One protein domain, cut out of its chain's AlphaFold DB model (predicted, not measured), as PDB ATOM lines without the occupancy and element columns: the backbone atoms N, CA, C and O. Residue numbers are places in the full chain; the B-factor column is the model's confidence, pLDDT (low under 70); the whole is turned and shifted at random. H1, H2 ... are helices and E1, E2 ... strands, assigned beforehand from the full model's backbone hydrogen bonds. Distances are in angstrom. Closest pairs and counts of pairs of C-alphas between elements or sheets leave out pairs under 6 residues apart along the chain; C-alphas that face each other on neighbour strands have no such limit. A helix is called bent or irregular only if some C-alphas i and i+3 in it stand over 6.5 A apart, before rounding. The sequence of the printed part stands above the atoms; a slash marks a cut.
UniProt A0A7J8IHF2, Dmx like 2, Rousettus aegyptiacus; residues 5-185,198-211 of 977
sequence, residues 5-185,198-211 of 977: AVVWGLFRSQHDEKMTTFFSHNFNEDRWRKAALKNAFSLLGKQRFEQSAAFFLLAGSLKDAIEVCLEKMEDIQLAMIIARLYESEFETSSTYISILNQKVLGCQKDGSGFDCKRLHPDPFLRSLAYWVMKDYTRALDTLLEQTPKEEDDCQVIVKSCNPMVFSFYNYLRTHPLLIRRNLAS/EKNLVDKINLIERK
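AT A GLANCE: This is residues 5 to 185 and 198 to 211 of the 977 residues of the protein "Dmx like 2" of Rousettus aegyptiacus (UniProt A0A7J8IHF2). The model is a long, loosely stacked zigzag of helices: H3 to H7 and then H8 to H10 run back and forth beside one another, and a small strand hairpin, E1 and E2, sits where H7 gives way to H8. A short helical hairpin, H1 and H2, makes one end of the length; at the other end H11 crosses near one end of H9, with H12 and H13 beyond, while the link of residues 145 to 162 makes a long loop between H9 and H10. The printed part has 195 residues, with thirteen named helices and two named strands in the order H1 to H7, E1, E2, H8 to H13; E1 and E2 form an antiparallel sheet, and the class is mostly helix. The whole is loose, with a radius of gyration of the C-alphas of 22.1 A, and elongated, spanning 68 by 41 by 30 A.

IN THESE COORDINATES: H1, residues 5 to 13, begins at C-alpha 5 (-20.235, -21.013, 25.131), and H2 is residues 17 to 22. H3, residues 30 to 44, is the longest helix, 20.8 A. H4 is residues 49 to 58, 14.1 A; H5 is residues 62 to 73, 15.5 A; H6 is residues 76 to 86, 15.4 A; and H7 is residues 94 to 103, 13.9 A. H5 is neither bent nor irregular, but only just: C-alphas 70 and 73 are 6.2 A apart. E1, residues 105 to 107, and E2, residues 114 to 119, follow. H8, residues 123 to 132, spans 14.2 A from C-alpha 123 (-32.337, -55.686, 6.531). H9 is residues 136 to 144, 13.7 A, and H10 is residues 163 to 173, 15.4 A. H10 is irregular, with C-alphas 164 and 167 7.3 A apart. H11 is residues 176 to 182, H12 residues 199 to 202, and H13 residues 207 to 211, ending at C-alpha 211 (-32.492, -72.260, 2.880).

HOW THE PARTS SIT: H1 and H2 form a helical hairpin and touch, closest at the C-alphas of Phe 11 and Thr 20, 5.5 A. H2 and H3 are apart. H3 and H4 touch, closest at the C-alphas of Ala 40 and Ser 52, 4.4 A, at a shallow tilt of 11 degrees, opposite ways. H4 and H5 touch, closest at the C-alphas of Ala 53 and Ala 65, 4.4 A. H5 touches H6, closest at the C-alphas of Ile 66 and Ala 79, 5.3 A. H6 touches H7, closest at the C-alphas of Ala 83 and Tyr 96, 6.0 A, at a shallow tilt of 2 degrees, opposite ways. The hairpin E1 and E2 is antiparallel, with N 115 and O 106 within hydrogen-bond range at 2.9 A. H7 and H8 are close but not clearly touching, the closest C-alphas being those of Leu 100 and Ala 129, 6.0 A. H9 is the hub, touching three helices: H8, closest at the C-alphas of Ser 127 and Ala 139, 4.0 A; H10, closest at those of Leu 140 and Tyr 169, 6.6 A; and H11, only just, with 3 pairs of C-alphas within 8 A, the closest those of Tyr 136 and Leu 178, 6.2 A. H9 and H11 are about perpendicular, at 83 degrees. H12 touches no helix; H13 and H9 are close but not clearly touching, the closest C-alphas being those of Leu 144 and Ile 208, 7.3 A. Every O i to N i+4 pair is within hydrogen-bond range in H1 to H8, H11 and H13, against 3 of 5 in H9 and 5 of 7 in H10; H12 is too short for such a pair.

THE WHOLE: The two C-alphas farthest apart are those of Glu 17 and Asn 200, 70.1 A. Residues 186 to 197 are not printed, and C-alphas 185 and 198 are 15.0 A apart across this cut, which lies in the link from H11 to H12. The link from H9 to H10 is long, with 18 residues; within it residues 145 to 146 pair antiparallel with residues 158 to 159. The mean pLDDT of the printed part is 75.8, and residues 88 to 94, 108 to 118, 146 to 161, 179 to 185 and 198 to 205 are under 70.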
ATOM      1  N   ALA A   5     -21.421 -21.853  24.926       75.06
ATOM      2  CA  ALA A   5     -20.235 -21.013  25.131       75.06
ATOM      3  C   ALA A   5     -19.082 -21.310  24.150       75.06
ATOM      4  O   ALA A   5     -18.347 -20.397  23.785       75.06
ATOM      5  N   VAL A   6     -18.954 -22.558  23.681       76.81
ATOM      6  CA  VAL A   6     -17.935 -22.947  22.689       76.81
ATOM      7  C   VAL A   6     -18.279 -22.361  21.319       76.81
ATOM      8  O   VAL A   6     -17.428 -21.757  20.678       76.81
ATOM      9  N   VAL A   7     -19.548 -22.461  20.908       75.62
ATOM     10  CA  VAL A   7     -20.053 -21.890  19.646       75.62
ATOM     11  C   VAL A   7     -19.883 -20.367  19.624       75.62
ATOM     12  O   VAL A   7     -19.422 -19.811  18.632       75.62
ATOM     13  N   TRP A   8     -20.172 -19.693  20.743       79.94
ATOM     14  CA  TRP A   8     -19.924 -18.256  20.900       79.94
ATOM     15  C   TRP A   8     -18.435 -17.890  20.765       79.94
ATOM     16  O   TRP A   8     -18.101 -16.923  20.082       79.94
ATOM     17  N   GLY A   9     -17.537 -18.679  21.367       78.31
ATOM     18  CA  GLY A   9     -16.089 -18.499  21.224       78.31
ATOM     19  C   GLY A   9     -15.599 -18.669  19.782       78.31
ATOM     20  O   GLY A   9     -14.794 -17.864  19.319       78.31
ATOM     21  N   LEU A  10     -16.132 -19.656  19.055       79.69
ATOM     22  CA  LEU A  10     -15.774 -19.925  17.659       79.69
ATOM     23  C   LEU A  10     -16.186 -18.779  16.721       79.69
ATOM     24  O   LEU A  10     -15.341 -18.273  15.982       79.69
ATOM     25  N   PHE A  11     -17.432 -18.295  16.798       80.88
ATOM     26  CA  PHE A  11     -17.856 -17.139  15.992       80.88
ATOM     27  C   PHE A  11     -17.087 -15.858  16.348       80.88
ATOM     28  O   PHE A  11     -16.775 -15.071  15.452       80.88
ATOM     29  N   ARG A  12     -16.680 -15.696  17.616       79.69
ATOM     30  CA  ARG A  12     -15.804 -14.595  18.041       79.69
ATOM     31  C   ARG A  12     -14.414 -14.677  17.399       79.69
ATOM     32  O   ARG A  12     -13.888 -13.639  17.011       79.69
ATOM     33  N   SER A  13     -13.834 -15.873  17.253       81.69
ATOM     34  CA  SER A  13     -12.575 -16.068  16.508       81.69
ATOM     35  C   SER A  13     -12.727 -15.961  14.985       81.69
ATOM     36  O   SER A  13     -11.751 -15.683  14.301       81.69
ATOM     37  N   GLN A  14     -13.941 -16.133  14.452       82.75
ATOM     38  CA  GLN A  14     -14.252 -15.953  13.028       82.75
ATOM     39  C   GLN A  14     -14.616 -14.494  12.670       82.75
ATOM     40  O   GLN A  14     -14.913 -14.199  11.517       82.75
ATOM     41  N   HIS A  15     -14.603 -13.581  13.650       74.50
ATOM     42  CA  HIS A  15     -14.957 -12.163  13.506       74.50
ATOM     43  C   HIS A  15     -16.385 -11.875  12.980       74.50
ATOM     44  O   HIS A  15     -16.666 -10.757  12.550       74.50
ATOM     45  N   ASP A  16     -17.329 -12.822  13.077       82.50
ATOM     46  CA  ASP A  16     -18.745 -12.536  12.801       82.50
ATOM     47  C   ASP A  16     -19.384 -11.842  14.013       82.50
ATOM     48  O   ASP A  16     -19.861 -12.482  14.955       82.50
ATOM     49  N   GLU A  17     -19.396 -10.510  13.998       77.81
ATOM     50  CA  GLU A  17     -19.983  -9.687  15.059       77.81
ATOM     51  C   GLU A  17     -21.487  -9.936  15.260       77.81
ATOM     52  O   GLU A  17     -21.983  -9.869  16.387       77.81
ATOM     53  N   LYS A  18     -22.231 -10.256  14.193       79.62
ATOM     54  CA  LYS A  18     -23.696 -10.424  14.233       79.62
ATOM     55  C   LYS A  18     -24.069 -11.747  14.891       79.62
ATOM     56  O   LYS A  18     -24.951 -11.786  15.749       79.62
ATOM     57  N   MET A  19     -23.358 -12.816  14.547       75.38
ATOM     58  CA  MET A  19     -23.523 -14.111  15.201       75.38
ATOM     59  C   MET A  19     -22.934 -14.087  16.617       75.38
ATOM     60  O   MET A  19     -23.577 -14.573  17.543       75.38
ATOM     61  N   THR A  20     -21.786 -13.441  16.843       79.50
ATOM     62  CA  THR A  20     -21.172 -13.325  18.183       79.50
ATOM     63  C   THR A  20     -22.046 -12.536  19.165       79.50
ATOM     64  O   THR A  20     -22.177 -12.933  20.325       79.50
ATOM     65  N   THR A  21     -22.689 -11.449  18.727       79.88
ATOM     66  CA  THR A  21     -23.654 -10.712  19.564       79.88
ATOM     67  C   THR A  21     -24.906 -11.546  19.824       79.88
ATOM     68  O   THR A  21     -25.262 -11.732  20.988       79.88
ATOM     69  N   PHE A  22     -25.510 -12.153  18.794       81.06
ATOM     70  CA  PHE A  22     -26.676 -13.030  18.962       81.06
ATOM     71  C   PHE A  22     -26.401 -14.193  19.932       81.06
ATOM     72  O   PHE A  22     -27.161 -14.412  20.876       81.06
ATOM     73  N   PHE A  23     -25.274 -14.893  19.765       80.75
ATOM     74  CA  PHE A  23     -24.847 -15.990  20.635       80.75
ATOM     75  C   PHE A  23     -24.395 -15.551  22.034       80.75
ATOM     76  O   PHE A  23     -24.176 -16.417  22.881       80.75
ATOM     77  N   SER A  24     -24.297 -14.254  22.338       79.38
ATOM     78  CA  SER A  24     -24.092 -13.810  23.722       79.38
ATOM     79  C   SER A  24     -25.352 -14.037  24.573       79.38
ATOM     80  O   SER A  24     -25.256 -14.536  25.697       79.38
ATOM     81  N   HIS A  25     -26.543 -13.792  24.016       82.25
ATOM     82  CA  HIS A  25     -27.811 -13.729  24.748       82.25
ATOM     83  C   HIS A  25     -28.295 -15.079  25.301       82.25
ATOM     84  O   HIS A  25     -27.972 -16.154  24.792       82.25
ATOM     85  N   ASN A  26     -29.055 -15.050  26.394       80.38
ATOM     86  CA  ASN A  26     -29.499 -16.254  27.088       80.38
ATOM     87  C   ASN A  26     -30.781 -16.829  26.462       80.38
ATOM     88  O   ASN A  26     -31.870 -16.304  26.670       80.38
ATOM     89  N   PHE A  27     -30.672 -17.938  25.728       78.75
ATOM     90  CA  PHE A  27     -31.817 -18.581  25.064       78.75
ATOM     91  C   PHE A  27     -32.797 -19.292  26.014       78.75
ATOM     92  O   PHE A  27     -33.857 -19.722  25.568       78.75
ATOM     93  N   ASN A  28     -32.496 -19.353  27.318       77.75
ATOM     94  CA  ASN A  28     -33.486 -19.721  28.335       77.75
ATOM     95  C   ASN A  28     -34.526 -18.600  28.560       77.75
ATOM     96  O   ASN A  28     -35.590 -18.860  29.114       77.75
ATOM     97  N   GLU A  29     -34.240 -17.361  28.144       84.94
ATOM     98  CA  GLU A  29     -35.194 -16.252  28.193       84.94
ATOM     99  C   GLU A  29     -36.118 -16.278  26.974       84.94
ATOM    100  O   GLU A  29     -35.682 -16.279  25.819       84.94
ATOM    101  N   ASP A  30     -37.419 -16.186  27.232       81.44
ATOM    102  CA  ASP A  30     -38.476 -16.286  26.225       81.44
ATOM    103  C   ASP A  30     -38.338 -15.275  25.066       81.44
ATOM    104  O   ASP A  30     -38.717 -15.568  23.931       81.44
ATOM    105  N   ARG A  31     -37.750 -14.095  25.324       84.69
ATOM    106  CA  ARG A  31     -37.461 -13.069  24.308       84.69
ATOM    107  C   ARG A  31     -36.465 -13.573  23.260       84.69
ATOM    108  O   ARG A  31     -36.723 -13.461  22.062       84.69
ATOM    109  N   TRP A  32     -35.344 -14.138  23.705       84.88
ATOM    110  CA  TRP A  32     -34.279 -14.625  22.825       84.88
ATOM    111  C   TRP A  32     -34.614 -15.992  22.232       84.88
ATOM    112  O   TRP A  32     -34.313 -16.236  21.066       84.88
ATOM    113  N   ARG A  33     -35.348 -16.832  22.970       84.38
ATOM    114  CA  ARG A  33     -35.937 -18.076  22.459       84.38
ATOM    115  C   ARG A  33     -36.870 -17.823  21.267       84.38
ATOM    116  O   ARG A  33     -36.721 -18.449  20.221       84.38
ATOM    117  N   LYS A  34     -37.784 -16.847  21.377       86.88
ATOM    118  CA  LYS A  34     -38.690 -16.448  20.279       86.88
ATOM    119  C   LYS A  34     -37.940 -15.813  19.100       86.88
ATOM    120  O   LYS A  34     -38.364 -15.988  17.959       86.88
ATOM    121  N   ALA A  35     -36.816 -15.130  19.338       86.88
ATOM    122  CA  ALA A  35     -35.935 -14.657  18.266       86.88
ATOM    123  C   ALA A  35     -35.234 -15.820  17.534       86.88
ATOM    124  O   ALA A  35     -35.228 -15.849  16.305       86.88
ATOM    125  N   ALA A  36     -34.720 -16.815  18.266       86.06
ATOM    126  CA  ALA A  36     -34.110 -18.013  17.688       86.06
ATOM    127  C   ALA A  36     -35.103 -18.823  16.832       86.06
ATOM    128  O   ALA A  36     -34.757 -19.185  15.711       86.06
ATOM    129  N   LEU A  37     -36.352 -19.013  17.285       88.06
ATOM    130  CA  LEU A  37     -37.401 -19.663  16.480       88.06
ATOM    131  C   LEU A  37     -37.720 -18.890  15.193       88.06
ATOM    132  O   LEU A  37     -37.796 -19.486  14.123       88.06
ATOM    133  N   LYS A  38     -37.866 -17.556  15.258       90.44
ATOM    134  CA  LYS A  38     -38.094 -16.735  14.053       90.44
ATOM    135  C   LYS A  38     -36.937 -16.841  13.055       90.44
ATOM    136  O   LYS A  38     -37.180 -16.912  11.852       90.44
ATOM    137  N   ASN A  39     -35.700 -16.903  13.546       89.19
ATOM    138  CA  ASN A  39     -34.526 -17.126  12.705       89.19
ATOM    139  C   ASN A  39     -34.525 -18.539  12.097       89.19
ATOM    140  O   ASN A  39     -34.253 -18.664  10.907       89.19
ATOM    141  N   ALA A  40     -34.904 -19.573  12.860       89.69
ATOM    142  CA  ALA A  40     -35.046 -20.943  12.363       89.69
ATOM    143  C   ALA A  40     -36.054 -21.021  11.202       89.69
ATOM    144  O   ALA A  40     -35.677 -21.385  10.092       89.69
ATOM    145  N   PHE A  41     -37.294 -20.554  11.393       90.50
ATOM    146  CA  PHE A  41     -38.301 -20.528  10.321       90.50
ATOM    147  C   PHE A  41     -37.879 -19.658   9.116       90.50
ATOM    148  O   PHE A  41     -38.176 -20.007   7.973       90.50
ATOM    149  N   SER A  42     -37.139 -18.561   9.328       92.25
ATOM    150  CA  SER A  42     -36.590 -17.754   8.224       92.25
ATOM    151  C   SER A  42     -35.485 -18.478   7.440       92.25
ATOM    152  O   SER A  42     -35.357 -18.262   6.236       92.25
ATOM    153  N   LEU A  43     -34.692 -19.333   8.092       88.62
ATOM    154  CA  LEU A  43     -33.672 -20.167   7.448       88.62
ATOM    155  C   LEU A  43     -34.292 -21.372   6.730       88.62
ATOM    156  O   LEU A  43     -33.862 -21.690   5.622       88.62
ATOM    157  N   LEU A  44     -35.348 -21.964   7.298       88.56
ATOM    158  CA  LEU A  44     -36.169 -22.999   6.664       88.56
ATOM    159  C   LEU A  44     -36.753 -22.503   5.332       88.56
ATOM    160  O   LEU A  44     -36.555 -23.131   4.296       88.56
ATOM    161  N   GLY A  45     -37.366 -21.312   5.331       88.06
ATOM    162  CA  GLY A  45     -37.864 -20.650   4.116       88.06
ATOM    163  C   GLY A  45     -36.775 -20.200   3.128       88.06
ATOM    164  O   GLY A  45     -37.092 -19.831   2.002       88.06
ATOM    165  N   LYS A  46     -35.495 -20.242   3.522       90.31
ATOM    166  CA  LYS A  46     -34.319 -19.996   2.664       90.31
ATOM    167  C   LYS A  46     -33.579 -21.287   2.288       90.31
ATOM    168  O   LYS A  46     -32.436 -21.211   1.851       90.31
ATOM    169  N   GLN A  47     -34.198 -22.454   2.504       86.69
ATOM    170  CA  GLN A  47     -33.635 -23.786   2.237       86.69
ATOM    171  C   GLN A  47     -32.305 -24.084   2.968       86.69
ATOM    172  O   GLN A  47     -31.559 -24.982   2.594       86.69
ATOM    173  N   ARG A  48     -31.991 -23.355   4.051       88.88
ATOM    174  CA  ARG A  48     -30.776 -23.565   4.861       88.88
ATOM    175  C   ARG A  48     -31.063 -24.507   6.025       88.88
ATOM    176  O   ARG A  48     -31.068 -24.094   7.187       88.88
ATOM    177  N   PHE A  49     -31.350 -25.761   5.694       89.44
ATOM    178  CA  PHE A  49     -31.923 -26.740   6.619       89.44
ATOM    179  C   PHE A  49     -31.021 -27.065   7.820       89.44
ATOM    180  O   PHE A  49     -31.506 -27.011   8.948       89.44
ATOM    181  N   GLU A  50     -29.712 -27.264   7.623       88.06
ATOM    182  CA  GLU A  50     -28.743 -27.487   8.715       88.06
ATOM    183  C   GLU A  50     -28.765 -26.345   9.744       88.06
ATOM    184  O   GLU A  50     -28.884 -26.555  10.955       88.06
ATOM    185  N   GLN A  51     -28.689 -25.105   9.247       86.88
ATOM    186  CA  GLN A  51     -28.695 -23.901  10.073       86.88
ATOM    187  C   GLN A  51     -30.047 -23.773  10.780       86.88
ATOM    188  O   GLN A  51     -30.091 -23.536  11.984       86.88
ATOM    189  N   SER A  52     -31.154 -24.009  10.070       89.06
ATOM    190  CA  SER A  52     -32.499 -24.036  10.648       89.06
ATOM    191  C   SER A  52     -32.614 -25.037  11.804       89.06
ATOM    192  O   SER A  52     -33.068 -24.660  12.882       89.06
ATOM    193  N   ALA A  53     -32.169 -26.284  11.618       88.06
ATOM    194  CA  ALA A  53     -32.180 -27.318  12.652       88.06
ATOM    195  C   ALA A  53     -31.327 -26.915  13.868       88.06
ATOM    196  O   ALA A  53     -31.779 -27.037  15.010       88.06
ATOM    197  N   ALA A  54     -30.145 -26.331  13.648       86.44
ATOM    198  CA  ALA A  54     -29.321 -25.786  14.726       86.44
ATOM    199  C   ALA A  54     -30.043 -24.666  15.508       86.44
ATOM    200  O   ALA A  54     -30.041 -24.687  16.740       86.44
ATOM    201  N   PHE A  55     -30.709 -23.723  14.828       87.38
ATOM    202  CA  PHE A  55     -31.494 -22.663  15.482       87.38
ATOM    203  C   PHE A  55     -32.730 -23.201  16.234       87.38
ATOM    204  O   PHE A  55     -33.040 -22.686  17.311       87.38
ATOM    205  N   PHE A  56     -33.384 -24.268  15.757       88.69
ATOM    206  CA  PHE A  56     -34.446 -24.958  16.507       88.69
ATOM    207  C   PHE A  56     -33.915 -25.619  17.793       88.69
ATOM    208  O   PHE A  56     -34.496 -25.425  18.864       88.69
ATOM    209  N   LEU A  57     -32.764 -26.303  17.733       86.38
ATOM    210  CA  LEU A  57     -32.107 -26.877  18.917       86.38
ATOM    211  C   LEU A  57     -31.642 -25.804  19.917       86.38
ATOM    212  O   LEU A  57     -31.734 -26.013  21.127       86.38
ATOM    213  N   LEU A  58     -31.194 -24.640  19.436       84.19
ATOM    214  CA  LEU A  58     -30.839 -23.480  20.267       84.19
ATOM    215  C   LEU A  58     -32.057 -22.855  20.964       84.19
ATOM    216  O   LEU A  58     -31.941 -22.396  22.099       84.19
ATOM    217  N   ALA A  59     -33.227 -22.875  20.320       83.69
ATOM    218  CA  ALA A  59     -34.506 -22.496  20.925       83.69
ATOM    219  C   ALA A  59     -35.128 -23.598  21.812       83.69
ATOM    220  O   ALA A  59     -36.199 -23.404  22.402       83.69
ATOM    221  N   GLY A  60     -34.481 -24.762  21.895       82.19
ATOM    222  CA  GLY A  60     -34.934 -25.919  22.656       82.19
ATOM    223  C   GLY A  60     -36.154 -26.638  22.076       82.19
ATOM    224  O   GLY A  60     -36.842 -27.329  22.826       82.19
ATOM    225  N   SER A  61     -36.443 -26.474  20.779       86.12
ATOM    226  CA  SER A  61     -37.505 -27.218  20.091       86.12
ATOM    227  C   SER A  61     -36.914 -28.423  19.361       86.12
ATOM    228  O   SER A  61     -36.411 -28.321  18.244       86.12
ATOM    229  N   LEU A  62     -36.920 -29.577  20.035       84.69
ATOM    230  CA  LEU A  62     -36.341 -30.812  19.499       84.69
ATOM    231  C   LEU A  62     -37.170 -31.395  18.343       84.69
ATOM    232  O   LEU A  62     -36.597 -31.906  17.386       84.69
ATOM    233  N   LYS A  63     -38.507 -31.304  18.423       84.25
ATOM    234  CA  LYS A  63     -39.422 -31.881  17.425       84.25
ATOM    235  C   LYS A  63     -39.227 -31.222  16.061       84.25
ATOM    236  O   LYS A  63     -38.875 -31.914  15.115       84.25
ATOM    237  N   ASP A  64     -39.318 -29.895  16.004       86.81
ATOM    238  CA  ASP A  64     -39.125 -29.103  14.783       86.81
ATOM    239  C   ASP A  64     -37.738 -29.353  14.154       86.81
ATOM    240  O   ASP A  64     -37.611 -29.477  12.937       86.81
ATOM    241  N   ALA A  65     -36.689 -29.484  14.978       87.56
ATOM    242  CA  ALA A  65     -35.341 -29.796  14.500       87.56
ATOM    243  C   ALA A  65     -35.259 -31.184  13.838       87.56
ATOM    244  O   ALA A  65     -34.656 -31.321  12.774       87.56
ATOM    245  N   ILE A  66     -35.873 -32.202  14.449       86.62
ATOM    246  CA  ILE A  66     -35.931 -33.574  13.923       86.62
ATOM    247  C   ILE A  66     -36.794 -33.639  12.657       86.62
ATOM    248  O   ILE A  66     -36.417 -34.313  11.705       86.62
ATOM    249  N   GLU A  67     -37.909 -32.910  12.603       86.56
ATOM    250  CA  GLU A  67     -38.800 -32.846  11.437       86.56
ATOM    251  C   GLU A  67     -38.092 -32.232  10.215       86.56
ATOM    252  O   GLU A  67     -38.138 -32.793   9.119       86.56
ATOM    253  N   VAL A  68     -37.311 -31.161  10.414       87.88
ATOM    254  CA  VAL A  68     -36.435 -30.597   9.368       87.88
ATOM    255  C   VAL A  68     -35.376 -31.606   8.900       87.88
ATOM    256  O   VAL A  68     -35.125 -31.700   7.698       87.88
ATOM    257  N   CYS A  69     -34.791 -32.401   9.803       87.00
ATOM    258  CA  CYS A  69     -33.865 -33.468   9.403       87.00
ATOM    259  C   CYS A  69     -34.574 -34.540   8.560       87.00
ATOM    260  O   CYS A  69     -34.119 -34.858   7.468       87.00
ATOM    261  N   LEU A  70     -35.721 -35.045   9.024       83.44
ATOM    262  CA  LEU A  70     -36.412 -36.197   8.438       83.44
ATOM    263  C   LEU A  70     -37.226 -35.907   7.172       83.44
ATOM    264  O   LEU A  70     -37.546 -36.860   6.455       83.44
ATOM    265  N   GLU A  71     -37.605 -34.654   6.913       84.50
ATOM    266  CA  GLU A  71     -38.417 -34.287   5.743       84.50
ATOM    267  C   GLU A  71     -37.793 -33.255   4.793       84.50
ATOM    268  O   GLU A  71     -38.427 -32.909   3.794       84.50
ATOM    269  N   LYS A  72     -36.656 -32.640   5.143       85.81
ATOM    270  CA  LYS A  72     -36.040 -31.569   4.331       85.81
ATOM    271  C   LYS A  72     -34.542 -31.782   4.094       85.81
ATOM    272  O   LYS A  72     -34.006 -31.217   3.149       85.81
ATOM    273  N   MET A  73     -33.888 -32.602   4.922       83.00
ATOM    274  CA  MET A  73     -32.529 -33.116   4.681       83.00
ATOM    275  C   MET A  73     -32.507 -34.626   4.397       83.00
ATOM    276  O   MET A  73     -31.475 -35.145   3.998       83.00
ATOM    277  N   GLU A  74     -33.624 -35.320   4.645       82.44
ATOM    278  CA  GLU A  74     -33.825 -36.779   4.536       82.44
ATOM    279  C   GLU A  74     -32.844 -37.648   5.359       82.44
ATOM    280  O   GLU A  74     -32.899 -38.877   5.327       82.44
ATOM    281  N   ASP A  75     -32.015 -37.021   6.198       85.50
ATOM    282  CA  ASP A  75     -30.993 -37.670   7.014       85.50
ATOM    283  C   ASP A  75     -31.571 -38.230   8.328       85.50
ATOM    284  O   ASP A  75     -31.732 -37.542   9.346       85.50
ATOM    285  N   ILE A  76     -31.861 -39.532   8.294       82.81
ATOM    286  CA  ILE A  76     -32.301 -40.324   9.450       82.81
ATOM    287  C   ILE A  76     -31.180 -40.454  10.498       82.81
ATOM    288  O   ILE A  76     -31.466 -40.458  11.698       82.81
ATOM    289  N   GLN A  77     -29.908 -40.524  10.085       84.50
ATOM    290  CA  GLN A  77     -28.780 -40.722  11.001       84.50
ATOM    291  C   GLN A  77     -28.556 -39.473  11.860       84.50
ATOM    292  O   GLN A  77     -28.494 -39.568  13.088       84.50
ATOM    293  N   LEU A  78     -28.523 -38.292  11.237       86.00
ATOM    294  CA  LEU A  78     -28.437 -37.008  11.931       86.00
ATOM    295  C   LEU A  78     -29.642 -36.785  12.854       86.00
ATOM    296  O   LEU A  78     -29.453 -36.367  13.997       86.00
ATOM    297  N   ALA A  79     -30.860 -37.129  12.419       85.62
ATOM    298  CA  ALA A  79     -32.056 -37.056  13.263       85.62
ATOM    299  C   ALA A  79     -31.944 -37.937  14.525       85.62
ATOM    300  O   ALA A  79     -32.203 -37.471  15.640       85.62
ATOM    301  N   MET A  80     -31.500 -39.191  14.373       80.50
ATOM    302  CA  MET A  80     -31.274 -40.124  15.485       80.50
ATOM    303  C   MET A  80     -30.163 -39.651  16.435       80.50
ATOM    304  O   MET A  80     -30.322 -39.726  17.656       80.50
ATOM    305  N   ILE A  81     -29.056 -39.129  15.896       85.06
ATOM    306  CA  ILE A  81     -27.944 -38.567  16.676       85.06
ATOM    307  C   ILE A  81     -28.404 -37.327  17.457       85.06
ATOM    308  O   ILE A  81     -28.087 -37.196  18.640       85.06
ATOM    309  N   ILE A  82     -29.186 -36.437  16.838       84.94
ATOM    310  CA  ILE A  82     -29.728 -35.235  17.484       84.94
ATOM    311  C   ILE A  82     -30.637 -35.601  18.660       84.94
ATOM    312  O   ILE A  82     -30.442 -35.050  19.745       84.94
ATOM    313  N   ALA A  83     -31.567 -36.548  18.486       82.38
ATOM    314  CA  ALA A  83     -32.410 -37.040  19.578       82.38
ATOM    315  C   ALA A  83     -31.550 -37.584  20.736       82.38
ATOM    316  O   ALA A  83     -31.598 -37.069  21.859       82.38
ATOM    317  N   ARG A  84     -30.656 -38.537  20.430       78.81
ATOM    318  CA  ARG A  84     -29.797 -39.223  21.410       78.81
ATOM    319  C   ARG A  84     -28.797 -38.310  22.137       78.81
ATOM    320  O   ARG A  84     -28.390 -38.629  23.248       78.81
ATOM    321  N   LEU A  85     -28.382 -37.189  21.537       79.69
ATOM    322  CA  LEU A  85     -27.458 -36.217  22.150       79.69
ATOM    323  C   LEU A  85     -28.154 -35.020  22.819       79.69
ATOM    324  O   LEU A  85     -27.470 -34.163  23.409       79.69
ATOM    325  N   TYR A  86     -29.478 -34.904  22.702       78.00
ATOM    326  CA  TYR A  86     -30.271 -33.835  23.312       78.00
ATOM    327  C   TYR A  86     -31.051 -34.316  24.544       78.00
ATOM    328  O   TYR A  86     -31.092 -33.599  25.548       78.00
ATOM    329  N   GLU A  87     -31.626 -35.516  24.480       76.31
ATOM    330  CA  GLU A  87     -32.372 -36.162  25.566       76.31
ATOM    331  C   GLU A  87     -31.415 -36.933  26.495       76.31
ATOM    332  O   GLU A  87     -30.445 -37.535  26.040       76.31
ATOM    333  N   SER A  88     -31.643 -36.889  27.813       62.50
ATOM    334  CA  SER A  88     -30.746 -37.509  28.808       62.50
ATOM    335  C   SER A  88     -30.978 -39.008  29.014       62.50
ATOM    336  O   SER A  88     -30.070 -39.701  29.461       62.50
ATOM    337  N   GLU A  89     -32.165 -39.506  28.670       61.28
ATOM    338  CA  GLU A  89     -32.563 -40.912  28.795       61.28
ATOM    339  C   GLU A  89     -33.034 -41.426  27.426       61.28
ATOM    340  O   GLU A  89     -34.222 -41.484  27.116       61.28
ATOM    341  N   PHE A  90     -32.081 -41.742  26.547       62.31
ATOM    342  CA  PHE A  90     -32.390 -42.111  25.160       62.31
ATOM    343  C   PHE A  90     -33.064 -43.493  25.026       62.31
ATOM    344  O   PHE A  90     -33.746 -43.733  24.036       62.31
ATOM    345  N   GLU A  91     -32.900 -44.395  26.004       57.09
ATOM    346  CA  GLU A  91     -33.510 -45.739  25.987       57.09
ATOM    347  C   GLU A  91     -35.014 -45.753  26.302       57.09
ATOM    348  O   GLU A  91     -35.692 -46.731  25.995       57.09
ATOM    349  N   THR A  92     -35.531 -44.689  26.918       57.84
ATOM    350  CA  THR A  92     -36.945 -44.508  27.292       57.84
ATOM    351  C   THR A  92     -37.627 -43.400  26.480       57.84
ATOM    352  O   THR A  92     -38.821 -43.155  26.652       57.84
ATOM    353  N   SER A  93     -36.901 -42.738  25.572       65.88
ATOM    354  CA  SER A  93     -37.431 -41.645  24.753       65.88
ATOM    355  C   SER A  93     -38.412 -42.128  23.681       65.88
ATOM    356  O   SER A  93     -38.042 -42.800  22.713       65.88
ATOM    357  N   SER A  94     -39.661 -41.669  23.789       69.19
ATOM    358  CA  SER A  94     -40.666 -41.806  22.734       69.19
ATOM    359  C   SER A  94     -40.287 -41.050  21.454       69.19
ATOM    360  O   SER A  94     -40.668 -41.489  20.372       69.19
ATOM    361  N   THR A  95     -39.491 -39.974  21.533       73.81
ATOM    362  CA  THR A  95     -38.975 -39.258  20.354       73.81
ATOM    363  C   THR A  95     -38.099 -40.181  19.509       73.81
ATOM    364  O   THR A  95     -38.328 -40.330  18.312       73.81
ATOM    365  N   TYR A  96     -37.121 -40.840  20.136       76.69
ATOM    366  CA  TYR A  96     -36.164 -41.714  19.456       76.69
ATOM    367  C   TYR A  96     -36.829 -42.994  18.916       76.69
ATOM    368  O   TYR A  96     -36.615 -43.364  17.760       76.69
ATOM    369  N   ILE A  97     -37.712 -43.619  19.704       76.75
ATOM    370  CA  ILE A  97     -38.474 -44.809  19.285       76.75
ATOM    371  C   ILE A  97     -39.455 -44.473  18.142       76.75
ATOM    372  O   ILE A  97     -39.568 -45.242  17.188       76.75
ATOM    373  N   SER A  98     -40.101 -43.300  18.166       77.00
ATOM    374  CA  SER A  98     -40.991 -42.856  17.081       77.00
ATOM    375  C   SER A  98     -40.269 -42.684  15.740       77.00
ATOM    376  O   SER A  98     -40.913 -42.857  14.705       77.00
ATOM    377  N   ILE A  99     -38.973 -42.343  15.728       81.38
ATOM    378  CA  ILE A  99     -38.181 -42.247  14.488       81.38
ATOM    379  C   ILE A  99     -37.953 -43.646  13.907       81.38
ATOM    380  O   ILE A  99     -38.202 -43.861  12.722       81.38
ATOM    381  N   LEU A 100     -37.536 -44.604  14.745       80.19
ATOM    382  CA  LEU A 100     -37.316 -45.996  14.337       80.19
ATOM    383  C   LEU A 100     -38.600 -46.622  13.774       80.19
ATOM    384  O   LEU A 100     -38.580 -47.156  12.663       80.19
ATOM    385  N   ASN A 101     -39.723 -46.469  14.483       79.50
ATOM    386  CA  ASN A 101     -41.039 -46.916  14.019       79.50
ATOM    387  C   ASN A 101     -41.387 -46.314  12.646       79.50
ATOM    388  O   ASN A 101     -41.604 -47.059  11.692       79.50
ATOM    389  N   GLN A 102     -41.388 -44.980  12.531       78.44
ATOM    390  CA  GLN A 102     -41.933 -44.282  11.360       78.44
ATOM    391  C   GLN A 102     -41.037 -44.331  10.112       78.44
ATOM    392  O   GLN A 102     -41.557 -44.263   8.999       78.44
ATOM    393  N   LYS A 103     -39.707 -44.393  10.269       76.75
ATOM    394  CA  LYS A 103     -38.748 -44.245   9.154       76.75
ATOM    395  C   LYS A 103     -37.903 -45.488   8.864       76.75
ATOM    396  O   LYS A 103     -37.311 -45.544   7.792       76.75
ATOM    397  N   VAL A 104     -37.842 -46.468   9.773       78.75
ATOM    398  CA  VAL A 104     -37.096 -47.725   9.550       78.75
ATOM    399  C   VAL A 104     -38.032 -48.930   9.459       78.75
ATOM    400  O   VAL A 104     -37.855 -49.774   8.581       78.75
ATOM    401  N   LEU A 105     -39.044 -49.003  10.332       78.00
ATOM    402  CA  LEU A 105     -39.930 -50.168  10.464       78.00
ATOM    403  C   LEU A 105     -41.286 -50.043   9.746       78.00
ATOM    404  O   LEU A 105     -42.032 -51.017   9.701       78.00
ATOM    405  N   GLY A 106     -41.614 -48.876   9.183       72.88
ATOM    406  CA  GLY A 106     -42.886 -48.640   8.486       72.88
ATOM    407  C   GLY A 106     -44.126 -48.603   9.394       72.88
ATOM    408  O   GLY A 106     -45.242 -48.716   8.895       72.88
ATOM    409  N   CYS A 107     -43.951 -48.451  10.709       74.31
ATOM    410  CA  CYS A 107     -45.034 -48.403  11.696       74.31
ATOM    411  C   CYS A 107     -45.456 -46.959  12.020       74.31
ATOM    412  O   CYS A 107     -44.659 -46.026  11.905       74.31
ATOM    413  N   GLN A 108     -46.680 -46.746  12.513       65.94
ATOM    414  CA  GLN A 108     -47.073 -45.431  13.037       65.94
ATOM    415  C   GLN A 108     -46.323 -45.104  14.344       65.94
ATOM    416  O   GLN A 108     -45.659 -45.956  14.942       65.94
ATOM    417  N   LYS A 109     -46.407 -43.845  14.799       62.44
ATOM    418  CA  LYS A 109     -45.612 -43.328  15.934       62.44
ATOM    419  C   LYS A 109     -45.793 -44.153  17.217       62.44
ATOM    420  O   LYS A 109     -44.811 -44.405  17.913       62.44
ATOM    421  N   ASP A 110     -47.006 -44.656  17.444       56.78
ATOM    422  CA  ASP A 110     -47.387 -45.474  18.603       56.78
ATOM    423  C   ASP A 110     -47.061 -46.979  18.444       56.78
ATOM    424  O   ASP A 110     -47.398 -47.788  19.305       56.78
ATOM    425  N   GLY A 111     -46.409 -47.380  17.344       60.91
ATOM    426  CA  GLY A 111     -46.024 -48.768  17.046       60.91
ATOM    427  C   GLY A 111     -47.128 -49.637  16.425       60.91
ATOM    428  O   GLY A 111     -46.873 -50.788  16.077       60.91
ATOM    429  N   SER A 112     -48.337 -49.099  16.262       59.16
ATOM    430  CA  SER A 112     -49.467 -49.726  15.566       59.16
ATOM    431  C   SER A 112     -49.466 -49.403  14.064       59.16
ATOM    432  O   SER A 112     -48.874 -48.416  13.639       59.16
ATOM    433  N   GLY A 113     -50.138 -50.233  13.253       61.47
ATOM    434  CA  GLY A 113     -50.285 -50.035  11.802       61.47
ATOM    435  C   GLY A 113     -48.969 -50.171  11.025       61.47
ATOM    436  O   GLY A 113     -48.201 -49.220  10.945       61.47
ATOM    437  N   PHE A 114     -48.728 -51.350  10.447       67.56
ATOM    438  CA  PHE A 114     -47.529 -51.666   9.664       67.56
ATOM    439  C   PHE A 114     -47.780 -51.463   8.162       67.56
ATOM    440  O   PHE A 114     -48.582 -52.182   7.569       67.56
ATOM    441  N   ASP A 115     -47.061 -50.520   7.549       68.00
ATOM    442  CA  ASP A 115     -47.095 -50.262   6.108       68.00
ATOM    443  C   ASP A 115     -45.858 -50.867   5.425       68.00
ATOM    444  O   ASP A 115     -44.768 -50.290   5.444       68.00
ATOM    445  N   CYS A 116     -46.028 -51.997   4.736       61.47
ATOM    446  CA  CYS A 116     -44.956 -52.662   3.984       61.47
ATOM    447  C   CYS A 116     -44.266 -51.746   2.950       61.47
ATOM    448  O   CYS A 116     -43.050 -51.818   2.791       61.47
ATOM    449  N   LYS A 117     -45.005 -50.818   2.319       64.38
ATOM    450  CA  LYS A 117     -44.469 -49.814   1.373       64.38
ATOM    451  C   LYS A 117     -43.695 -48.656   2.049       64.38
ATOM    452  O   LYS A 117     -43.228 -47.758   1.358       64.38
ATOM    453  N   ARG A 118     -43.564 -48.647   3.385       68.75
ATOM    454  CA  ARG A 118     -42.748 -47.693   4.177       68.75
ATOM    455  C   ARG A 118     -41.597 -48.370   4.935       68.75
ATOM    456  O   ARG A 118     -40.910 -47.719   5.721       68.75
ATOM    457  N   LEU A 119     -41.407 -49.672   4.733       75.56
ATOM    458  CA  LEU A 119     -40.365 -50.463   5.372       75.56
ATOM    459  C   LEU A 119     -39.004 -50.186   4.710       75.56
ATOM    460  O   LEU A 119     -38.897 -50.198   3.485       75.56
ATOM    461  N   HIS A 120     -37.953 -49.945   5.499       78.69
ATOM    462  CA  HIS A 120     -36.634 -49.636   4.941       78.69
ATOM    463  C   HIS A 120     -36.021 -50.866   4.233       78.69
ATOM    464  O   HIS A 120     -36.005 -51.948   4.829       78.69
ATOM    465  N   PRO A 121     -35.482 -50.746   3.002       77.19
ATOM    466  CA  PRO A 121     -35.068 -51.907   2.209       77.19
ATOM    467  C   PRO A 121     -33.940 -52.713   2.870       77.19
ATOM    468  O   PRO A 121     -34.005 -53.945   2.924       77.19
ATOM    469  N   ASP A 122     -32.940 -52.034   3.443       82.31
ATOM    470  CA  ASP A 122     -31.815 -52.692   4.117       82.31
ATOM    471  C   ASP A 122     -32.266 -53.516   5.349       82.31
ATOM    472  O   ASP A 122     -32.789 -52.933   6.308       82.31
ATOM    473  N   PRO A 123     -32.047 -54.850   5.369       82.56
ATOM    474  CA  PRO A 123     -32.337 -55.686   6.531       82.56
ATOM    475  C   PRO A 123     -31.434 -55.389   7.737       82.56
ATOM    476  O   PRO A 123     -31.870 -55.595   8.870       82.56
ATOM    477  N   PHE A 124     -30.208 -54.882   7.551       85.69
ATOM    478  CA  PHE A 124     -29.311 -54.608   8.676       85.69
ATOM    479  C   PHE A 124     -29.842 -53.454   9.537       85.69
ATOM    480  O   PHE A 124     -30.001 -53.624  10.747       85.69
ATOM    481  N   LEU A 125     -30.229 -52.327   8.932       84.38
ATOM    482  CA  LEU A 125     -30.888 -51.223   9.641       84.38
ATOM    483  C   LEU A 125     -32.217 -51.640  10.301       84.38
ATOM    484  O   LEU A 125     -32.484 -51.215  11.429       84.38
ATOM    485  N   ARG A 126     -33.010 -52.522   9.671       84.62
ATOM    486  CA  ARG A 126     -34.220 -53.104  10.290       84.62
ATOM    487  C   ARG A 126     -33.893 -53.933  11.534       84.62
ATOM    488  O   ARG A 126     -34.484 -53.702  12.590       84.62
ATOM    489  N   SER A 127     -32.913 -54.833  11.446       85.62
ATOM    490  CA  SER A 127     -32.476 -55.648  12.586       85.62
ATOM    491  C   SER A 127     -31.961 -54.785  13.744       85.62
ATOM    492  O   SER A 127     -32.326 -55.012  14.897       85.62
ATOM    493  N   LEU A 128     -31.198 -53.728  13.443       85.81
ATOM    494  CA  LEU A 128     -30.671 -52.791  14.431       85.81
ATOM    495  C   LEU A 128     -31.791 -52.010  15.135       85.81
ATOM    496  O   LEU A 128     -31.731 -51.834  16.353       85.81
ATOM    497  N   ALA A 129     -32.827 -51.584  14.407       84.00
ATOM    498  CA  ALA A 129     -33.990 -50.919  14.990       84.00
ATOM    499  C   ALA A 129     -34.725 -51.830  15.991       84.00
ATOM    500  O   ALA A 129     -34.922 -51.436  17.142       84.00
ATOM    501  N   TYR A 130     -35.045 -53.071  15.604       84.00
ATOM    502  CA  TYR A 130     -35.673 -54.047  16.505       84.00
ATOM    503  C   TYR A 130     -34.787 -54.411  17.708       84.00
ATOM    504  O   TYR A 130     -35.281 -54.509  18.833       84.00
ATOM    505  N   TRP A 131     -33.471 -54.537  17.504       85.62
ATOM    506  CA  TRP A 131     -32.505 -54.813  18.570       85.62
ATOM    507  C   TRP A 131     -32.464 -53.689  19.611       85.62
ATOM    508  O   TRP A 131     -32.496 -53.940  20.816       85.62
ATOM    509  N   VAL A 132     -32.459 -52.435  19.154       83.00
ATOM    510  CA  VAL A 132     -32.520 -51.238  20.008       83.00
ATOM    511  C   VAL A 132     -33.873 -51.123  20.725       83.00
ATOM    512  O   VAL A 132     -33.912 -50.712  21.885       83.00
ATOM    513  N   MET A 133     -34.964 -51.566  20.095       77.50
ATOM    514  CA  MET A 133     -36.289 -51.712  20.718       77.50
ATOM    515  C   MET A 133     -36.414 -52.937  21.649       77.50
ATOM    516  O   MET A 133     -37.488 -53.177  22.199       77.50
ATOM    517  N   LYS A 134     -35.325 -53.690  21.872       81.12
ATOM    518  CA  LYS A 134     -35.239 -54.865  22.765       81.12
ATOM    519  C   LYS A 134     -36.109 -56.058  22.320       81.12
ATOM    520  O   LYS A 134     -36.327 -56.995  23.093       81.12
ATOM    521  N   ASP A 135     -36.540 -56.071  21.054       80.81
ATOM    522  CA  ASP A 135     -37.186 -57.208  20.386       80.81
ATOM    523  C   ASP A 135     -36.160 -57.965  19.534       80.81
ATOM    524  O   ASP A 135     -36.104 -57.872  18.306       80.81
ATOM    525  N   TYR A 136     -35.287 -58.703  20.219       82.75
ATOM    526  CA  TYR A 136     -34.200 -59.439  19.573       82.75
ATOM    527  C   TYR A 136     -34.708 -60.550  18.635       82.75
ATOM    528  O   TYR A 136     -34.015 -60.920  17.693       82.75
ATOM    529  N   THR A 137     -35.923 -61.051  18.869       79.56
ATOM    530  CA  THR A 137     -36.628 -62.015  18.014       79.56
ATOM    531  C   THR A 137     -36.913 -61.437  16.630       79.56
ATOM    532  O   THR A 137     -36.384 -61.945  15.644       79.56
ATOM    533  N   ARG A 138     -37.628 -60.305  16.538       79.44
ATOM    534  CA  ARG A 138     -37.868 -59.640  15.244       79.44
ATOM    535  C   ARG A 138     -36.587 -59.075  14.627       79.44
ATOM    536  O   ARG A 138     -36.473 -59.033  13.403       79.44
ATOM    537  N   ALA A 139     -35.587 -58.730  15.439       84.56
ATOM    538  CA  ALA A 139     -34.257 -58.383  14.936       84.56
ATOM    539  C   ALA A 139     -33.575 -59.543  14.184       84.56
ATOM    540  O   ALA A 139     -32.851 -59.291  13.227       84.56
ATOM    541  N   LEU A 140     -33.816 -60.797  14.586       80.94
ATOM    542  CA  LEU A 140     -33.287 -61.983  13.910       80.94
ATOM    543  C   LEU A 140     -34.144 -62.392  12.699       80.94
ATOM    544  O   LEU A 140     -33.590 -62.708  11.649       80.94
ATOM    545  N   ASP A 141     -35.476 -62.353  12.814       79.69
ATOM    546  CA  ASP A 141     -36.386 -62.733  11.721       79.69
ATOM    547  C   ASP A 141     -36.296 -61.784  10.514       79.69
ATOM    548  O   ASP A 141     -36.259 -62.242   9.372       79.69
ATOM    549  N   THR A 142     -36.192 -60.469  10.741       80.69
ATOM    550  CA  THR A 142     -36.174 -59.459   9.658       80.69
ATOM    551  C   THR A 142     -34.919 -59.492   8.778       80.69
ATOM    552  O   THR A 142     -34.911 -58.925   7.684       80.69
ATOM    553  N   LEU A 143     -33.888 -60.233   9.195       81.38
ATOM    554  CA  LEU A 143     -32.725 -60.586   8.374       81.38
ATOM    555  C   LEU A 143     -33.041 -61.629   7.283       81.38
ATOM    556  O   LEU A 143     -32.288 -61.759   6.318       81.38
ATOM    557  N   LEU A 144     -34.154 -62.358   7.413       77.38
ATOM    558  CA  LEU A 144     -34.635 -63.369   6.463       77.38
ATOM    559  C   LEU A 144     -35.735 -62.824   5.527       77.38
ATOM    560  O   LEU A 144     -36.371 -63.588   4.798       77.38
ATOM    561  N   GLU A 145     -35.975 -61.510   5.557       77.62
ATOM    562  CA  GLU A 145     -37.089 -60.820   4.900       77.62
ATOM    563  C   GLU A 145     -36.596 -59.778   3.888       77.62
ATOM    564  O   GLU A 145     -35.895 -58.827   4.255       77.62
ATOM    565  N   GLN A 146     -37.040 -59.885   2.632       65.81
ATOM    566  CA  GLN A 146     -36.906 -58.797   1.659       65.81
ATOM    567  C   GLN A 146     -38.219 -58.020   1.562       65.81
ATOM    568  O   GLN A 146     -39.312 -58.590   1.588       65.81
ATOM    569  N   THR A 147     -38.092 -56.701   1.428       59.00
ATOM    570  CA  THR A 147     -39.165 -55.849   0.914       59.00
ATOM    571  C   THR A 147     -39.492 -56.279  -0.522       59.00
ATOM    572  O   THR A 147     -38.546 -56.506  -1.287       59.00
ATOM    573  N   PRO A 148     -40.774 -56.379  -0.922       55.12
ATOM    574  CA  PRO A 148     -41.119 -56.571  -2.328       55.12
ATOM    575  C   PRO A 148     -40.533 -55.434  -3.177       55.12
ATOM    576  O   PRO A 148     -40.344 -54.315  -2.693       55.12
ATOM    577  N   LYS A 149     -40.228 -55.728  -4.444       55.16
ATOM    578  CA  LYS A 149     -39.871 -54.687  -5.417       55.16
ATOM    579  C   LYS A 149     -41.132 -53.924  -5.818       55.16
ATOM    580  O   LYS A 149     -42.241 -54.421  -5.649       55.16
ATOM    581  N   GLU A 150     -40.958 -52.727  -6.367       50.47
ATOM    582  CA  GLU A 150     -42.036 -51.746  -6.583       50.47
ATOM    583  C   GLU A 150     -43.124 -52.177  -7.596       50.47
ATOM    584  O   GLU A 150     -44.107 -51.461  -7.771       50.47
ATOM    585  N   GLU A 151     -42.972 -53.348  -8.222       45.78
ATOM    586  CA  GLU A 151     -43.872 -53.931  -9.227       45.78
ATOM    587  C   GLU A 151     -44.828 -55.009  -8.659       45.78
ATOM    588  O   GLU A 151     -45.798 -55.363  -9.326       45.78
ATOM    589  N   ASP A 152     -44.606 -55.515  -7.436       45.69
ATOM    590  CA  ASP A 152     -45.493 -56.495  -6.784       45.69
ATOM    591  C   ASP A 152     -46.582 -55.800  -5.939       45.69
ATOM    592  O   ASP A 152     -46.300 -55.176  -4.914       45.69
ATOM    593  N   ASP A 153     -47.859 -55.979  -6.298       43.59
ATOM    594  CA  ASP A 153     -49.001 -55.451  -5.521       43.59
ATOM    595  C   ASP A 153     -49.273 -56.206  -4.198       43.59
ATOM    596  O   ASP A 153     -50.119 -55.810  -3.387       43.59
ATOM    597  N   CYS A 154     -48.531 -57.282  -3.933       41.59
ATOM    598  CA  CYS A 154     -48.643 -58.074  -2.714       41.59
ATOM    599  C   CYS A 154     -48.101 -57.325  -1.484       41.59
ATOM    600  O   CYS A 154     -46.898 -57.138  -1.325       41.59
ATOM    601  N   GLN A 155     -48.977 -57.017  -0.523       46.91
ATOM    602  CA  GLN A 155     -48.615 -56.422   0.778       46.91
ATOM    603  C   GLN A 155     -47.848 -57.381   1.725       46.91
ATOM    604  O   GLN A 155     -47.770 -57.137   2.930       46.91
ATOM    605  N   VAL A 156     -47.315 -58.491   1.207       51.00
ATOM    606  CA  VAL A 156     -46.793 -59.633   1.968       51.00
ATOM    607  C   VAL A 156     -45.266 -59.606   1.983       51.00
ATOM    608  O   VAL A 156     -44.625 -59.461   0.945       51.00
ATOM    609  N   ILE A 157     -44.670 -59.787   3.163       57.00
ATOM    610  CA  ILE A 157     -43.213 -59.857   3.319       57.00
ATOM    611  C   ILE A 157     -42.694 -61.180   2.734       57.00
ATOM    612  O   ILE A 157     -43.048 -62.262   3.210       57.00
ATOM    613  N   VAL A 158     -41.822 -61.110   1.724       58.75
ATOM    614  CA  VAL A 158     -41.284 -62.302   1.055       58.75
ATOM    615  C   VAL A 158     -40.060 -62.826   1.811       58.75
ATOM    616  O   VAL A 158     -38.973 -62.238   1.762       58.75
ATOM    617  N   LYS A 159     -40.207 -63.974   2.485       59.53
ATOM    618  CA  LYS A 159     -39.089 -64.652   3.168       59.53
ATOM    619  C   LYS A 159     -38.074 -65.179   2.152       59.53
ATOM    620  O   LYS A 159     -38.363 -66.079   1.362       59.53
ATOM    621  N   SER A 160     -36.883 -64.589   2.148       61.69
ATOM    622  CA  SER A 160     -35.927 -64.704   1.047       61.69
ATOM    623  C   SER A 160     -34.489 -64.443   1.505       61.69
ATOM    624  O   SER A 160     -34.137 -63.409   2.067       61.69
ATOM    625  N   CYS A 161     -33.630 -65.429   1.260       64.81
ATOM    626  CA  CYS A 161     -32.322 -65.536   1.890       64.81
ATOM    627  C   CYS A 161     -31.243 -64.787   1.090       64.81
ATOM    628  O   CYS A 161     -30.884 -65.220  -0.003       64.81
ATOM    629  N   ASN A 162     -30.693 -63.698   1.635       74.44
ATOM    630  CA  ASN A 162     -29.534 -63.012   1.056       74.44
ATOM    631  C   ASN A 162     -28.224 -63.550   1.681       74.44
ATOM    632  O   ASN A 162     -28.040 -63.377   2.887       74.44
ATOM    633  N   PRO A 163     -27.289 -64.139   0.903       74.12
ATOM    634  CA  PRO A 163     -25.997 -64.624   1.404       74.12
ATOM    635  C   PRO A 163     -25.193 -63.604   2.217       74.12
ATOM    636  O   PRO A 163     -24.545 -63.979   3.190       74.12
ATOM    637  N   MET A 164     -25.276 -62.309   1.881       78.69
ATOM    638  CA  MET A 164     -24.561 -61.239   2.597       78.69
ATOM    639  C   MET A 164     -24.947 -61.142   4.079       78.69
ATOM    640  O   MET A 164     -24.188 -60.619   4.889       78.69
ATOM    641  N   VAL A 165     -26.132 -61.639   4.435       82.62
ATOM    642  CA  VAL A 165     -26.690 -61.565   5.785       82.62
ATOM    643  C   VAL A 165     -26.253 -62.753   6.655       82.62
ATOM    644  O   VAL A 165     -26.292 -62.656   7.880       82.62
ATOM    645  N   PHE A 166     -25.773 -63.851   6.056       83.44
ATOM    646  CA  PHE A 166     -25.482 -65.117   6.739       83.44
ATOM    647  C   PHE A 166     -24.568 -64.979   7.963       83.44
ATOM    648  O   PHE A 166     -24.933 -65.422   9.052       83.44
ATOM    649  N   SER A 167     -23.409 -64.332   7.815       83.50
ATOM    650  CA  SER A 167     -22.421 -64.213   8.896       83.50
ATOM    651  C   SER A 167     -22.963 -63.432  10.098       83.50
ATOM    652  O   SER A 167     -22.718 -63.803  11.246       83.50
ATOM    653  N   PHE A 168     -23.745 -62.379   9.844       84.44
ATOM    654  CA  PHE A 168     -24.365 -61.563  10.888       84.44
ATOM    655  C   PHE A 168     -25.567 -62.270  11.528       84.44
ATOM    656  O   PHE A 168     -25.685 -62.289  12.749       84.44
ATOM    657  N   TYR A 169     -26.407 -62.927  10.723       84.44
ATOM    658  CA  TYR A 169     -27.504 -63.765  11.206       84.44
ATOM    659  C   TYR A 169     -26.985 -64.881  12.135       84.44
ATOM    660  O   TYR A 169     -27.522 -65.069  13.224       84.44
ATOM    661  N   ASN A 170     -25.902 -65.573  11.764       82.62
ATOM    662  CA  ASN A 170     -25.312 -66.639  12.581       82.62
ATOM    663  C   ASN A 170     -24.689 -66.099  13.889       82.62
ATOM    664  O   ASN A 170     -24.809 -66.715  14.951       82.62
ATOM    665  N   TYR A 171     -24.092 -64.903  13.844       83.56
ATOM    666  CA  TYR A 171     -23.624 -64.196  15.040       83.56
ATOM    667  C   TYR A 171     -24.779 -63.805  15.982       83.56
ATOM    668  O   TYR A 171     -24.690 -64.033  17.187       83.56
ATOM    669  N   LEU A 172     -25.898 -63.281  15.461       82.31
ATOM    670  CA  LEU A 172     -27.069 -62.974  16.292       82.31
ATOM    671  C   LEU A 172     -27.735 -64.243  16.846       82.31
ATOM    672  O   LEU A 172     -28.055 -64.285  18.033       82.31
ATOM    673  N   ARG A 173     -27.878 -65.301  16.035       77.56
ATOM    674  CA  ARG A 173     -28.401 -66.620  16.444       77.56
ATOM    675  C   ARG A 173     -27.661 -67.188  17.661       77.56
ATOM    676  O   ARG A 173     -28.282 -67.781  18.537       77.56
ATOM    677  N   THR A 174     -26.344 -66.994  17.721       78.81
ATOM    678  CA  THR A 174     -25.480 -67.463  18.818       78.81
ATOM    679  C   THR A 174     -25.338 -66.454  19.970       78.81
ATOM    680  O   THR A 174     -24.656 -66.733  20.957       78.81
ATOM    681  N   HIS A 175     -25.999 -65.292  19.905       81.38
ATOM    682  CA  HIS A 175     -25.824 -64.227  20.890       81.38
ATOM    683  C   HIS A 175     -26.528 -64.535  22.233       81.38
ATOM    684  O   HIS A 175     -27.742 -64.777  22.253       81.38
ATOM    685  N   PRO A 176     -25.844 -64.426  23.396       78.19
ATOM    686  CA  PRO A 176     -26.401 -64.830  24.693       78.19
ATOM    687  C   PRO A 176     -27.717 -64.153  25.106       78.19
ATOM    688  O   PRO A 176     -28.482 -64.739  25.866       78.19
ATOM    689  N   LEU A 177     -28.006 -62.934  24.629       75.75
ATOM    690  CA  LEU A 177     -29.276 -62.250  24.931       75.75
ATOM    691  C   LEU A 177     -30.490 -62.911  24.259       75.75
ATOM    692  O   LEU A 177     -31.569 -62.915  24.849       75.75
ATOM    693  N   LEU A 178     -30.314 -63.481  23.063       73.12
ATOM    694  CA  LEU A 178     -31.369 -64.211  22.355       73.12
ATOM    695  C   LEU A 178     -31.637 -65.549  23.043       73.12
ATOM    696  O   LEU A 178     -32.769 -65.821  23.437       73.12
ATOM    697  N   ILE A 179     -30.576 -66.318  23.300       69.69
ATOM    698  CA  ILE A 179     -30.643 -67.608  24.001       69.69
ATOM    699  C   ILE A 179     -31.328 -67.439  25.370       69.69
ATOM    700  O   ILE A 179     -32.319 -68.108  25.656       69.69
ATOM    701  N   ARG A 180     -30.878 -66.476  26.191       68.12
ATOM    702  CA  ARG A 180     -31.455 -66.219  27.525       68.12
ATOM    703  C   ARG A 180     -32.904 -65.736  27.496       68.12
ATOM    704  O   ARG A 180     -33.633 -66.030  28.436       68.12
ATOM    705  N   ARG A 181     -33.332 -64.989  26.471       64.44
ATOM    706  CA  ARG A 181     -34.717 -64.493  26.377       64.44
ATOM    707  C   ARG A 181     -35.675 -65.551  25.830       64.44
ATOM    708  O   ARG A 181     -36.794 -65.635  26.322       64.44
ATOM    709  N   ASN A 182     -35.216 -66.401  24.914       60.56
ATOM    710  CA  ASN A 182     -35.987 -67.541  24.412       60.56
ATOM    711  C   ASN A 182     -36.156 -68.639  25.483       60.56
ATOM    712  O   ASN A 182     -37.183 -69.307  25.511       60.56
ATOM    713  N   LEU A 183     -35.198 -68.770  26.410       51.94
ATOM    714  CA  LEU A 183     -35.315 -69.595  27.623       51.94
ATOM    715  C   LEU A 183     -36.198 -68.974  28.728       51.94
ATOM    716  O   LEU A 183     -36.444 -69.625  29.739       51.94
ATOM    717  N   ALA A 184     -36.653 -67.725  28.569       42.78
ATOM    718  CA  ALA A 184     -37.372 -66.956  29.591       42.78
ATOM    719  C   ALA A 184     -38.786 -66.532  29.140       42.78
ATOM    720  O   ALA A 184     -39.255 -65.437  29.465       42.78
ATOM    721  N   SER A 185     -39.471 -67.397  28.384       36.69
ATOM    722  CA  SER A 185     -40.916 -67.287  28.144       36.69
ATOM    723  C   SER A 185     -41.699 -67.413  29.468       36.69
ATOM    724  O   SER A 185     -41.324 -68.231  30.309       36.69
ATOM    725  N   GLU A 198     -28.394 -75.737  27.058       43.72
ATOM    726  CA  GLU A 198     -28.013 -74.648  26.141       43.72
ATOM    727  C   GLU A 198     -27.675 -75.131  24.715       43.72
ATOM    728  O   GLU A 198     -27.957 -74.424  23.749       43.72
ATOM    729  N   LYS A 199     -27.139 -76.351  24.554       46.66
ATOM    730  CA  LYS A 199     -26.797 -76.919  23.233       46.66
ATOM    731  C   LYS A 199     -28.038 -77.298  22.411       46.66
ATOM    732  O   LYS A 199     -28.167 -76.903  21.255       46.66
ATOM    733  N   ASN A 200     -29.014 -77.951  23.046       46.91
ATOM    734  CA  ASN A 200     -30.163 -78.605  22.398       46.91
ATOM    735  C   ASN A 200     -31.185 -77.646  21.732       46.91
ATOM    736  O   ASN A 200     -32.198 -78.107  21.194       46.91
ATOM    737  N   LEU A 201     -30.955 -76.329  21.796       49.28
ATOM    738  CA  LEU A 201     -31.728 -75.294  21.095       49.28
ATOM    739  C   LEU A 201     -30.910 -74.558  20.023       49.28
ATOM    740  O   LEU A 201     -31.480 -74.170  19.007       49.28
ATOM    741  N   VAL A 202     -29.591 -74.409  20.196       51.75
ATOM    742  CA  VAL A 202     -28.701 -73.901  19.132       51.75
ATOM    743  C   VAL A 202     -28.693 -74.874  17.947       51.75
ATOM    744  O   VAL A 202     -28.741 -74.442  16.789       51.75
ATOM    745  N   ASP A 203     -28.751 -76.175  18.247       52.41
ATOM    746  CA  ASP A 203     -28.701 -77.279  17.284       52.41
ATOM    747  C   ASP A 203     -29.992 -77.504  16.466       52.41
ATOM    748  O   ASP A 203     -30.100 -78.507  15.762       52.41
ATOM    749  N   LYS A 204     -30.975 -76.594  16.538       60.53
ATOM    750  CA  LYS A 204     -32.289 -76.724  15.883       60.53
ATOM    751  C   LYS A 204     -32.513 -75.662  14.811       60.53
ATOM    752  O   LYS A 204     -32.627 -74.477  15.121       60.53
ATOM    753  N   ILE A 205     -32.588 -76.076  13.547       68.12
ATOM    754  CA  ILE A 205     -32.766 -75.180  12.390       68.12
ATOM    755  C   ILE A 205     -34.217 -75.156  11.874       68.12
ATOM    756  O   ILE A 205     -34.885 -76.190  11.793       68.12
ATOM    757  N   ASN A 206     -34.677 -73.962  11.477       72.69
ATOM    758  CA  ASN A 206     -35.940 -73.697  10.779       72.69
ATOM    759  C   ASN A 206     -35.748 -73.715   9.240       72.69
ATOM    760  O   ASN A 206     -34.662 -73.438   8.733       72.69
ATOM    761  N   LEU A 207     -36.793 -74.002   8.456       72.62
ATOM    762  CA  LEU A 207     -36.682 -74.231   7.002       72.62
ATOM    763  C   LEU A 207     -36.141 -73.021   6.211       72.62
ATOM    764  O   LEU A 207     -35.382 -73.200   5.259       72.62
ATOM    765  N   ILE A 208     -36.474 -71.789   6.615       73.31
ATOM    766  CA  ILE A 208     -35.938 -70.567   5.979       73.31
ATOM    767  C   ILE A 208     -34.447 -70.373   6.304       73.31
ATOM    768  O   ILE A 208     -33.673 -69.920   5.464       73.31
ATOM    769  N   GLU A 209     -34.017 -70.770   7.500       76.00
ATOM    770  CA  GLU A 209     -32.616 -70.711   7.931       76.00
ATOM    771  C   GLU A 209     -31.797 -71.756   7.163       76.00
ATOM    772  O   GLU A 209     -30.769 -71.432   6.576       76.00
ATOM    773  N   ARG A 210     -32.311 -72.990   7.051       79.31
ATOM    774  CA  ARG A 210     -31.768 -74.069   6.206       79.31
ATOM    775  C   ARG A 210     -31.587 -73.610   4.753       79.31
ATOM    776  O   ARG A 210     -30.529 -73.818   4.160       79.31
ATOM    777  N   LYS A 211     -32.580 -72.899   4.203       81.75
ATOM    778  CA  LYS A 211     -32.492 -72.260   2.880       81.75
ATOM    779  C   LYS A 211     -31.389 -71.194   2.819       81.75
ATOM    780  O   LYS A 211     -30.718 -71.107   1.791       81.75
TER     781      LYS A 211